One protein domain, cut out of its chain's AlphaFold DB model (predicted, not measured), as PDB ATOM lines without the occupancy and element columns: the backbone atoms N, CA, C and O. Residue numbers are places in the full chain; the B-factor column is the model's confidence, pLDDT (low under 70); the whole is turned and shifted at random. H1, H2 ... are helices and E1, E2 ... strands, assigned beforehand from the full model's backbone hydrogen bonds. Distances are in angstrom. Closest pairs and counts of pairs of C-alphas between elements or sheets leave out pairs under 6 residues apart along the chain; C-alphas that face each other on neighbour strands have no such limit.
ATOM      1  N   SER A  45      31.641 -46.769 -37.327       57.09
ATOM      2  CA  SER A  45      32.381 -45.615 -37.853       57.09
ATOM      3  C   SER A  45      32.128 -44.381 -37.001       57.09
ATOM      4  O   SER A  45      33.068 -43.697 -36.636       57.09
ATOM      5  N   THR A  46      30.878 -44.155 -36.597       58.03
ATOM      6  CA  THR A  46      30.503 -43.034 -35.741       58.03
ATOM      7  C   THR A  46      31.193 -43.113 -34.375       58.03
ATOM      8  O   THR A  46      31.765 -42.122 -33.939       58.03
ATOM      9  N   MET A  47      31.240 -44.286 -33.732       59.19
ATOM     10  CA  MET A  47      31.966 -44.467 -32.462       59.19
ATOM     11  C   MET A  47      33.482 -44.279 -32.612       59.19
ATOM     12  O   MET A  47      34.113 -43.656 -31.758       59.19
ATOM     13  N   ALA A  48      34.069 -44.780 -33.702       59.78
ATOM     14  CA  ALA A  48      35.487 -44.586 -34.000       59.78
ATOM     15  C   ALA A  48      35.823 -43.120 -34.327       59.78
ATOM     16  O   ALA A  48      36.880 -42.634 -33.925       59.78
ATOM     17  N   ASP A  49      34.932 -42.406 -35.013       62.16
ATOM     18  CA  ASP A  49      35.083 -40.983 -35.320       62.16
ATOM     19  C   ASP A  49      34.967 -40.136 -34.046       62.16
ATOM     20  O   ASP A  49      35.792 -39.249 -33.829       62.16
ATOM     21  N   PHE A  50      34.033 -40.468 -33.143       66.81
ATOM     22  CA  PHE A  50      33.914 -39.819 -31.833       66.81
ATOM     23  C   PHE A  50      35.157 -40.024 -30.964       66.81
ATOM     24  O   PHE A  50      35.703 -39.065 -30.418       66.81
ATOM     25  N   GLN A  51      35.639 -41.264 -30.859       64.56
ATOM     26  CA  GLN A  51      36.860 -41.582 -30.117       64.56
ATOM     27  C   GLN A  51      38.077 -40.853 -30.701       64.56
ATOM     28  O   GLN A  51      38.931 -40.371 -29.958       64.56
ATOM     29  N   ASN A  52      38.156 -40.718 -32.028       66.44
ATOM     30  CA  ASN A  52      39.226 -39.959 -32.663       66.44
ATOM     31  C   ASN A  52      39.117 -38.456 -32.398       66.44
ATOM     32  O   ASN A  52      40.149 -37.817 -32.188       66.44
ATOM     33  N   ASP A  53      37.920 -37.879 -32.379       83.06
ATOM     34  CA  ASP A  53      37.760 -36.447 -32.126       83.06
ATOM     35  C   ASP A  53      38.242 -36.060 -30.719       83.06
ATOM     36  O   ASP A  53      39.007 -35.109 -30.577       83.06
ATOM     37  N   ILE A  54      37.931 -36.842 -29.680       91.31
ATOM     38  CA  ILE A  54      38.290 -36.527 -28.279       91.31
ATOM     39  C   ILE A  54      39.804 -36.277 -28.098       91.31
ATOM     40  O   ILE A  54      40.210 -35.368 -27.362       91.31
ATOM     41  N   PHE A  55      40.650 -37.027 -28.810       92.31
ATOM     42  CA  PHE A  55      42.113 -36.940 -28.694       92.31
ATOM     43  C   PHE A  55      42.783 -36.010 -29.707       92.31
ATOM     44  O   PHE A  55      43.933 -35.608 -29.491       92.31
ATOM     45  N   ASN A  56      42.111 -35.665 -30.802       92.69
ATOM     46  CA  ASN A  56      42.689 -34.868 -31.880       92.69
ATOM     47  C   ASN A  56      42.344 -33.386 -31.739       92.69
ATOM     48  O   ASN A  56      41.336 -33.031 -31.139       92.69
ATOM     49  N   TYR A  57      43.178 -32.520 -32.319       92.56
ATOM     50  CA  TYR A  57      42.815 -31.121 -32.535       92.56
ATOM     51  C   TYR A  57      41.968 -31.012 -33.800       92.56
ATOM     52  O   TYR A  57      42.429 -31.462 -34.851       92.56
ATOM     53  N   THR A  58      40.761 -30.448 -33.704       91.81
ATOM     54  CA  THR A  58      39.801 -30.398 -34.828       91.81
ATOM     55  C   THR A  58      39.329 -28.991 -35.208       91.81
ATOM     56  O   THR A  58      38.767 -28.815 -36.287       91.81
ATOM     57  N   SER A  59      39.620 -27.963 -34.402       89.12
ATOM     58  CA  SER A  59      39.131 -26.587 -34.631       89.12
ATOM     59  C   SER A  59      39.827 -25.799 -35.752       89.12
ATOM     60  O   SER A  59      39.371 -24.710 -36.095       89.12
ATOM     61  N   GLY A  60      40.945 -26.270 -36.310       89.19
ATOM     62  CA  GLY A  60      41.737 -25.462 -37.240       89.19
ATOM     63  C   GLY A  60      42.732 -26.256 -38.075       89.19
ATOM     64  O   GLY A  60      42.892 -27.458 -37.886       89.19
ATOM     65  N   ARG A  61      43.393 -25.543 -38.993       91.31
ATOM     66  CA  ARG A  61      44.460 -26.047 -39.866       91.31
ATOM     67  C   ARG A  61      45.654 -25.106 -39.821       91.31
ATOM     68  O   ARG A  61      45.477 -23.889 -39.728       91.31
ATOM     69  N   TRP A  62      46.856 -25.650 -39.924       92.38
ATOM     70  CA  TRP A  62      48.080 -24.867 -40.043       92.38
ATOM     71  C   TRP A  62      48.454 -24.649 -41.504       92.38
ATOM     72  O   TRP A  62      48.347 -25.539 -42.340       92.38
ATOM     73  N   VAL A  63      48.972 -23.454 -41.797       96.31
ATOM     74  CA  VAL A  63      49.501 -23.113 -43.129       96.31
ATOM     75  C   VAL A  63      50.750 -23.939 -43.462       96.31
ATOM     76  O   VAL A  63      50.996 -24.256 -44.621       96.31
ATOM     77  N   TYR A  64      51.530 -24.313 -42.446       95.69
ATOM     78  CA  TYR A  64      52.757 -25.088 -42.590       95.69
ATOM     79  C   TYR A  64      52.791 -26.244 -41.589       95.69
ATOM     80  O   TYR A  64      52.384 -26.081 -40.438       95.69
ATOM     81  N   ASN A  65      53.319 -27.396 -42.015       96.94
ATOM     82  CA  ASN A  65      53.475 -28.596 -41.186       96.94
ATOM     83  C   ASN A  65      52.176 -29.115 -40.544       96.94
ATOM     84  O   ASN A  65      52.229 -29.697 -39.465       96.94
ATOM     85  N   ASP A  66      51.026 -28.946 -41.198       94.62
ATOM     86  CA  ASP A  66      49.701 -29.280 -40.658       94.62
ATOM     87  C   ASP A  66      49.618 -30.675 -40.017       94.62
ATOM     88  O   ASP A  66      49.381 -30.792 -38.815       94.62
ATOM     89  N   ALA A  67      49.948 -31.728 -40.769       95.06
ATOM     90  CA  ALA A  67      49.936 -33.100 -40.258       95.06
ATOM     91  C   ALA A  67      50.845 -33.290 -39.029       95.06
ATOM     92  O   ALA A  67      50.502 -34.002 -38.085       95.06
ATOM     93  N   LEU A  68      52.003 -32.626 -39.019       96.31
ATOM     94  CA  LEU A  68      52.951 -32.698 -37.914       96.31
ATOM     95  C   LEU A  68      52.446 -31.915 -36.691       96.31
ATOM     96  O   LEU A  68      52.525 -32.433 -35.580       96.31
ATOM     97  N   ARG A  69      51.850 -30.729 -36.877       94.62
ATOM     98  CA  ARG A  69      51.226 -29.941 -35.799       94.62
ATOM     99  C   ARG A  69      50.011 -30.654 -35.196       94.62
ATOM    100  O   ARG A  69      49.856 -30.654 -33.975       94.62
ATOM    101  N   HIS A  70      49.191 -31.320 -36.013       93.00
ATOM    102  CA  HIS A  70      48.100 -32.172 -35.530       93.00
ATOM    103  C   HIS A  70      48.623 -33.352 -34.706       93.00
ATOM    104  O   HIS A  70      48.083 -33.630 -33.636       93.00
ATOM    105  N   LYS A  71      49.694 -34.019 -35.160       93.56
ATOM    106  CA  LYS A  71      50.307 -35.139 -34.432       93.56
ATOM    107  C   LYS A  71      50.872 -34.708 -33.079       93.56
ATOM    108  O   LYS A  71      50.643 -35.395 -32.093       93.56
ATOM    109  N   GLU A  72      51.570 -33.576 -33.019       93.44
ATOM    110  CA  GLU A  72      52.114 -33.029 -31.767       93.44
ATOM    111  C   GLU A  72      51.025 -32.641 -30.761       93.44
ATOM    112  O   GLU A  72      51.215 -32.783 -29.557       93.44
ATOM    113  N   ARG A  73      49.877 -32.153 -31.243       92.50
ATOM    114  CA  ARG A  73      48.735 -31.765 -30.400       92.50
ATOM    115  C   ARG A  73      47.784 -32.916 -30.083       92.50
ATOM    116  O   ARG A  73      46.807 -32.712 -29.357       92.50
ATOM    117  N   ARG A  74      48.017 -34.115 -30.617       92.31
ATOM    118  CA  ARG A  74      47.242 -35.295 -30.236       92.31
ATOM    119  C   ARG A  74      47.678 -35.728 -28.842       92.31
ATOM    120  O   ARG A  74      48.833 -36.082 -28.630       92.31
ATOM    121  N   VAL A  75      46.733 -35.746 -27.911       91.25
ATOM    122  CA  VAL A  75      46.968 -36.181 -26.531       91.25
ATOM    123  C   VAL A  75      45.970 -37.282 -26.218       91.25
ATOM    124  O   VAL A  75      44.767 -37.029 -26.174       91.25
ATOM    125  N   ALA A  76      46.472 -38.503 -26.049       92.25
ATOM    126  CA  ALA A  76      45.683 -39.627 -25.563       92.25
ATOM    127  C   ALA A  76      45.639 -39.588 -24.031       92.25
ATOM    128  O   ALA A  76      46.654 -39.329 -23.387       92.25
ATOM    129  N   PHE A  77      44.468 -39.843 -23.461       92.12
ATOM    130  CA  PHE A  77      44.252 -39.880 -22.018       92.12
ATOM    131  C   PHE A  77      43.194 -40.928 -21.670       92.12
ATOM    132  O   PHE A  77      42.446 -41.378 -22.540       92.12
ATOM    133  N   ASP A  78      43.142 -41.313 -20.398       93.12
ATOM    134  CA  ASP A  78      42.145 -42.248 -19.880       93.12
ATOM    135  C   ASP A  78      40.767 -41.570 -19.793       93.12
ATOM    136  O   ASP A  78      40.531 -40.697 -18.953       93.12
ATOM    137  N   VAL A  79      39.865 -41.956 -20.697       91.19
ATOM    138  CA  VAL A  79      38.505 -41.403 -20.790       91.19
ATOM    139  C   VAL A  79      37.663 -41.808 -19.581       91.19
ATOM    140  O   VAL A  79      36.922 -40.976 -19.057       91.19
ATOM    141  N   ASP A  80      37.795 -43.048 -19.106       92.12
ATOM    142  CA  ASP A  80      37.026 -43.548 -17.965       92.12
ATOM    143  C   ASP A  80      37.547 -42.942 -16.657       92.12
ATOM    144  O   ASP A  80      36.765 -42.535 -15.794       92.12
ATOM    145  N   GLY A  81      38.867 -42.776 -16.547       93.50
ATOM    146  CA  GLY A  81      39.496 -42.037 -15.458       93.50
ATOM    147  C   GLY A  81      39.023 -40.583 -15.387       93.50
ATOM    148  O   GLY A  81      38.656 -40.112 -14.307       93.50
ATOM    149  N   LEU A  82      38.966 -39.879 -16.527       93.62
ATOM    150  CA  LEU A  82      38.435 -38.513 -16.588       93.62
ATOM    151  C   LEU A  82      36.951 -38.464 -16.202       93.62
ATOM    152  O   LEU A  82      36.565 -37.599 -15.417       93.62
ATOM    153  N   ARG A  83      36.137 -39.395 -16.715       93.19
ATOM    154  CA  ARG A  83      34.707 -39.512 -16.388       93.19
ATOM    155  C   ARG A  83      34.494 -39.646 -14.883       93.19
ATOM    156  O   ARG A  83      33.730 -38.879 -14.301       93.19
ATOM    157  N   ARG A  84      35.206 -40.584 -14.253       95.00
ATOM    158  CA  ARG A  84      35.124 -40.822 -12.810       95.00
ATOM    159  C   ARG A  84      35.501 -39.573 -12.016       95.00
ATOM    160  O   ARG A  84      34.749 -39.166 -11.140       95.00
ATOM    161  N   LEU A  85      36.633 -38.944 -12.341       95.50
ATOM    162  CA  LEU A  85      37.097 -37.747 -11.630       95.50
ATOM    163  C   LEU A  85      36.136 -36.560 -11.792       95.50
ATOM    164  O   LEU A  85      35.933 -35.802 -10.844       95.50
ATOM    165  N   ALA A  86      35.532 -36.401 -12.971       93.31
ATOM    166  CA  ALA A  86      34.523 -35.375 -13.209       93.31
ATOM    167  C   ALA A  86      33.270 -35.608 -12.347       93.31
ATOM    168  O   ALA A  86      32.832 -34.678 -11.669       93.31
ATOM    169  N   ALA A  87      32.750 -36.839 -12.300       94.88
ATOM    170  CA  ALA A  87      31.599 -37.199 -11.468       94.88
ATOM    171  C   ALA A  87      31.878 -36.988  -9.970       94.88
ATOM    172  O   ALA A  87      31.129 -36.303  -9.270       94.88
ATOM    173  N   GLU A  88      33.022 -37.482  -9.490       95.56
ATOM    174  CA  GLU A  88      33.446 -37.330  -8.095       95.56
ATOM    175  C   GLU A  88      33.567 -35.852  -7.688       95.56
ATOM    176  O   GLU A  88      33.242 -35.495  -6.554       95.56
ATOM    177  N   SER A  89      33.972 -34.966  -8.610       94.88
ATOM    178  CA  SER A  89      34.108 -33.526  -8.337       94.88
ATOM    179  C   SER A  89      32.787 -32.834  -7.976       94.88
ATOM    180  O   SER A  89      32.795 -31.818  -7.277       94.88
ATOM    181  N   VAL A  90      31.656 -33.406  -8.401       93.69
ATOM    182  CA  VAL A  90      30.296 -32.922  -8.115       93.69
ATOM    183  C   VAL A  90      29.519 -33.853  -7.173       93.69
ATOM    184  O   VAL A  90      28.319 -33.670  -6.989       93.69
ATOM    185  N   ASN A  91      30.204 -34.790  -6.504       94.62
ATOM    186  CA  ASN A  91      29.629 -35.814  -5.619       94.62
ATOM    187  C   ASN A  91      28.632 -36.762  -6.317       94.62
ATOM    188  O   ASN A  91      27.649 -37.179  -5.705       94.62
ATOM    189  N   GLN A  92      28.885 -37.095  -7.584       94.25
ATOM    190  CA  GLN A  92      28.151 -38.111  -8.345       94.25
ATOM    191  C   GLN A  92      28.995 -39.377  -8.546       94.25
ATOM    192  O   GLN A  92      30.221 -39.352  -8.401       94.25
ATOM    193  N   GLY A  93      28.335 -40.493  -8.858       92.50
ATOM    194  CA  GLY A  93      28.987 -41.748  -9.220       92.50
ATOM    195  C   GLY A  93      29.445 -41.745 -10.679       92.50
ATOM    196  O   GLY A  93      28.879 -41.058 -11.523       92.50
ATOM    197  N   ALA A  94      30.466 -42.541 -11.011       89.81
ATOM    198  CA  ALA A  94      30.927 -42.662 -12.398       89.81
ATOM    199  C   ALA A  94      29.837 -43.209 -13.343       89.81
ATOM    200  O   ALA A  94      29.827 -42.852 -14.520       89.81
ATOM    201  N   ASP A  95      28.923 -44.027 -12.810       91.69
ATOM    202  CA  ASP A  95      27.773 -44.589 -13.528       91.69
ATOM    203  C   ASP A  95      26.716 -43.530 -13.882       91.69
ATOM    204  O   ASP A  95      25.924 -43.742 -14.799       91.69
ATOM    205  N   ASP A  96      26.728 -42.376 -13.203       90.00
ATOM    206  CA  ASP A  96      25.827 -41.257 -13.497       90.00
ATOM    207  C   ASP A  96      26.249 -40.497 -14.766       90.00
ATOM    208  O   ASP A  96      25.466 -39.720 -15.305       90.00
ATOM    209  N   VAL A  97      27.475 -40.710 -15.264       90.12
ATOM    210  CA  VAL A  97      27.960 -40.071 -16.491       90.12
ATOM    211  C   VAL A  97      27.786 -41.016 -17.673       90.12
ATOM    212  O   VAL A  97      28.581 -41.931 -17.902       90.12
ATOM    213  N   VAL A  98      26.768 -40.746 -18.481       87.31
ATOM    214  CA  VAL A  98      26.394 -41.561 -19.639       87.31
ATOM    215  C   VAL A  98      27.359 -41.337 -20.798       87.31
ATOM    216  O   VAL A  98      27.667 -42.261 -21.556       87.31
ATOM    217  N   SER A  99      27.859 -40.110 -20.965       86.81
ATOM    218  CA  SER A  99      28.753 -39.794 -22.076       86.81
ATOM    219  C   SER A  99      29.746 -38.677 -21.773       86.81
ATOM    220  O   SER A  99      29.575 -37.873 -20.860       86.81
ATOM    221  N   LEU A 100      30.816 -38.640 -22.567       89.94
ATOM    222  CA  LEU A 100      31.797 -37.564 -22.559       89.94
ATOM    223  C   LEU A 100      32.046 -37.128 -24.001       89.94
ATOM    224  O   LEU A 100      32.440 -37.938 -24.839       89.94
ATOM    225  N   SER A 101      31.810 -35.852 -24.285       90.94
ATOM    226  CA  SER A 101      31.974 -35.276 -25.622       90.94
ATOM    227  C   SER A 101      32.785 -33.989 -25.559       90.94
ATOM    228  O   SER A 101      32.774 -33.272 -24.557       90.94
ATOM    229  N   LYS A 102      33.534 -33.692 -26.622       92.38
ATOM    230  CA  LYS A 102      34.274 -32.436 -26.724       92.38
ATOM    231  C   LYS A 102      33.281 -31.303 -27.000       92.38
ATOM    232  O   LYS A 102      32.599 -31.311 -28.017       92.38
ATOM    233  N   LEU A 103      33.207 -30.337 -26.090       91.75
ATOM    234  CA  LEU A 103      32.310 -29.185 -26.188       91.75
ATOM    235  C   LEU A 103      32.953 -28.031 -26.954       91.75
ATOM    236  O   LEU A 103      32.312 -27.375 -27.769       91.75
ATOM    237  N   ALA A 104      34.220 -27.757 -26.649       92.12
ATOM    238  CA  ALA A 104      34.962 -26.664 -27.251       92.12
ATOM    239  C   ALA A 104      36.454 -26.980 -27.270       92.12
ATOM    240  O   ALA A 104      36.980 -27.690 -26.411       92.12
ATOM    241  N   GLU A 105      37.152 -26.407 -28.239       93.62
ATOM    242  CA  GLU A 105      38.596 -26.516 -28.352       93.62
ATOM    243  C   GLU A 105      39.182 -25.188 -28.817       93.62
ATOM    244  O   GLU A 105      38.784 -24.637 -29.845       93.62
ATOM    245  N   GLY A 106      40.124 -24.678 -28.023       88.31
ATOM    246  CA  GLY A 106      40.863 -23.452 -28.289       88.31
ATOM    247  C   GLY A 106      42.309 -23.721 -28.699       88.31
ATOM    248  O   GLY A 106      42.700 -24.835 -29.035       88.31
ATOM    249  N   GLY A 107      43.142 -22.681 -28.641       83.19
ATOM    250  CA  GLY A 107      44.552 -22.785 -29.028       83.19
ATOM    251  C   GLY A 107      45.352 -23.797 -28.201       83.19
ATOM    252  O   GLY A 107      46.243 -24.433 -28.758       83.19
ATOM    253  N   PHE A 108      45.022 -23.959 -26.916       82.56
ATOM    254  CA  PHE A 108      45.761 -24.814 -25.975       82.56
ATOM    255  C   PHE A 108      44.877 -25.783 -25.182       82.56
ATOM    256  O   PHE A 108      45.330 -26.869 -24.842       82.56
ATOM    257  N   ASN A 109      43.626 -25.409 -24.900       91.12
ATOM    258  CA  ASN A 109      42.737 -26.172 -24.027       91.12
ATOM    259  C   ASN A 109      41.614 -26.850 -24.811       91.12
ATOM    260  O   ASN A 109      41.115 -26.308 -25.801       91.12
ATOM    261  N   ARG A 110      41.172 -27.996 -24.289       93.31
ATOM    262  CA  ARG A 110      39.948 -28.689 -24.692       93.31
ATOM    263  C   ARG A 110      38.990 -28.731 -23.516       93.31
ATOM    264  O   ARG A 110      39.397 -29.029 -22.396       93.31
ATOM    265  N   THR A 111      37.729 -28.436 -23.787       93.62
ATOM    266  CA  THR A 111      36.645 -28.489 -22.813       93.62
ATOM    267  C   THR A 111      35.721 -29.628 -23.188       93.62
ATOM    268  O   THR A 111      35.308 -29.743 -24.342       93.62
ATOM    269  N   PHE A 112      35.386 -30.455 -22.205       93.75
ATOM    270  CA  PHE A 112      34.498 -31.595 -22.374       93.75
ATOM    271  C   PHE A 112      33.192 -31.350 -21.630       93.75
ATOM    272  O   PHE A 112      33.186 -30.743 -20.560       93.75
ATOM    273  N   LEU A 113      32.097 -31.818 -22.217       92.56
ATOM    274  CA  LEU A 113      30.796 -31.894 -21.577       92.56
ATOM    275  C   LEU A 113      30.535 -33.351 -21.193       92.56
ATOM    276  O   LEU A 113      30.653 -34.248 -22.034       92.56
ATOM    277  N   SER A 114      30.181 -33.554 -19.927       88.25
ATOM    278  CA  SER A 114      29.733 -34.826 -19.366       88.25
ATOM    279  C   SER A 114      28.295 -34.692 -18.879       88.25
ATOM    280  O   SER A 114      27.980 -33.716 -18.193       88.25
ATOM    281  N   PHE A 115      27.448 -35.654 -19.233       80.31
ATOM    282  CA  PHE A 115      26.056 -35.770 -18.799       80.31
ATOM    283  C   PHE A 115      25.639 -37.239 -18.760       80.31
ATOM    284  O   PHE A 115      26.374 -38.075 -19.347       80.31
TER     285      PHE A 115
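AT A GLANCE: This is residues 45 to 115 of the 115 residues of an uncharacterized protein of Dichomitus squalens (UniProt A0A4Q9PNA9). A small two-stranded hairpin, E1 and E2, forms the middle of a loose, elongated model; residues 50 to 55 of H1 come near E1, and H3 lies near one end of the hairpin. H2 lies far out the other way, where residues 63 to 68 stick out. The 71 residues printed hold three named helices, then two named antiparallel strands, a mixed class. The radius of gyration of the C-alphas is 13.9 A; the spans are 45 by 27 by 17 A.

IN THESE COORDINATES: E1 is residues 100 to 105, 14.2 A, and E2 110 to 114, ending at C-alpha (29.733, -34.826, -19.366). H1, residues 45 to 55, 15.9 A, begins at (32.381, -45.615, -37.853). H2 is 66 to 72; H3 is 79 to 89, 15.4 A.

HOW THE PARTS SIT: E1 and E2 form a hairpin, with N 103 and O 111 2.8 A apart. The closest C-alphas of H1 and E1, Ile 54 and Lys 102, are 5.9 A apart; those of H3 and E2, Arg 83 and Ser 114, 7.5 A. H2 is apart from both strands, H1 and H3. Every O i to N i+4 pair is within hydrogen-bond range in H2 and H3, and 6 of 7 in H1.

THE WHOLE: The farthest C-alphas, Tyr 64 and Asn 91, are 44.9 A apart. The printed part has no cut and no long link. Residues 45 to 52 are under pLDDT 70.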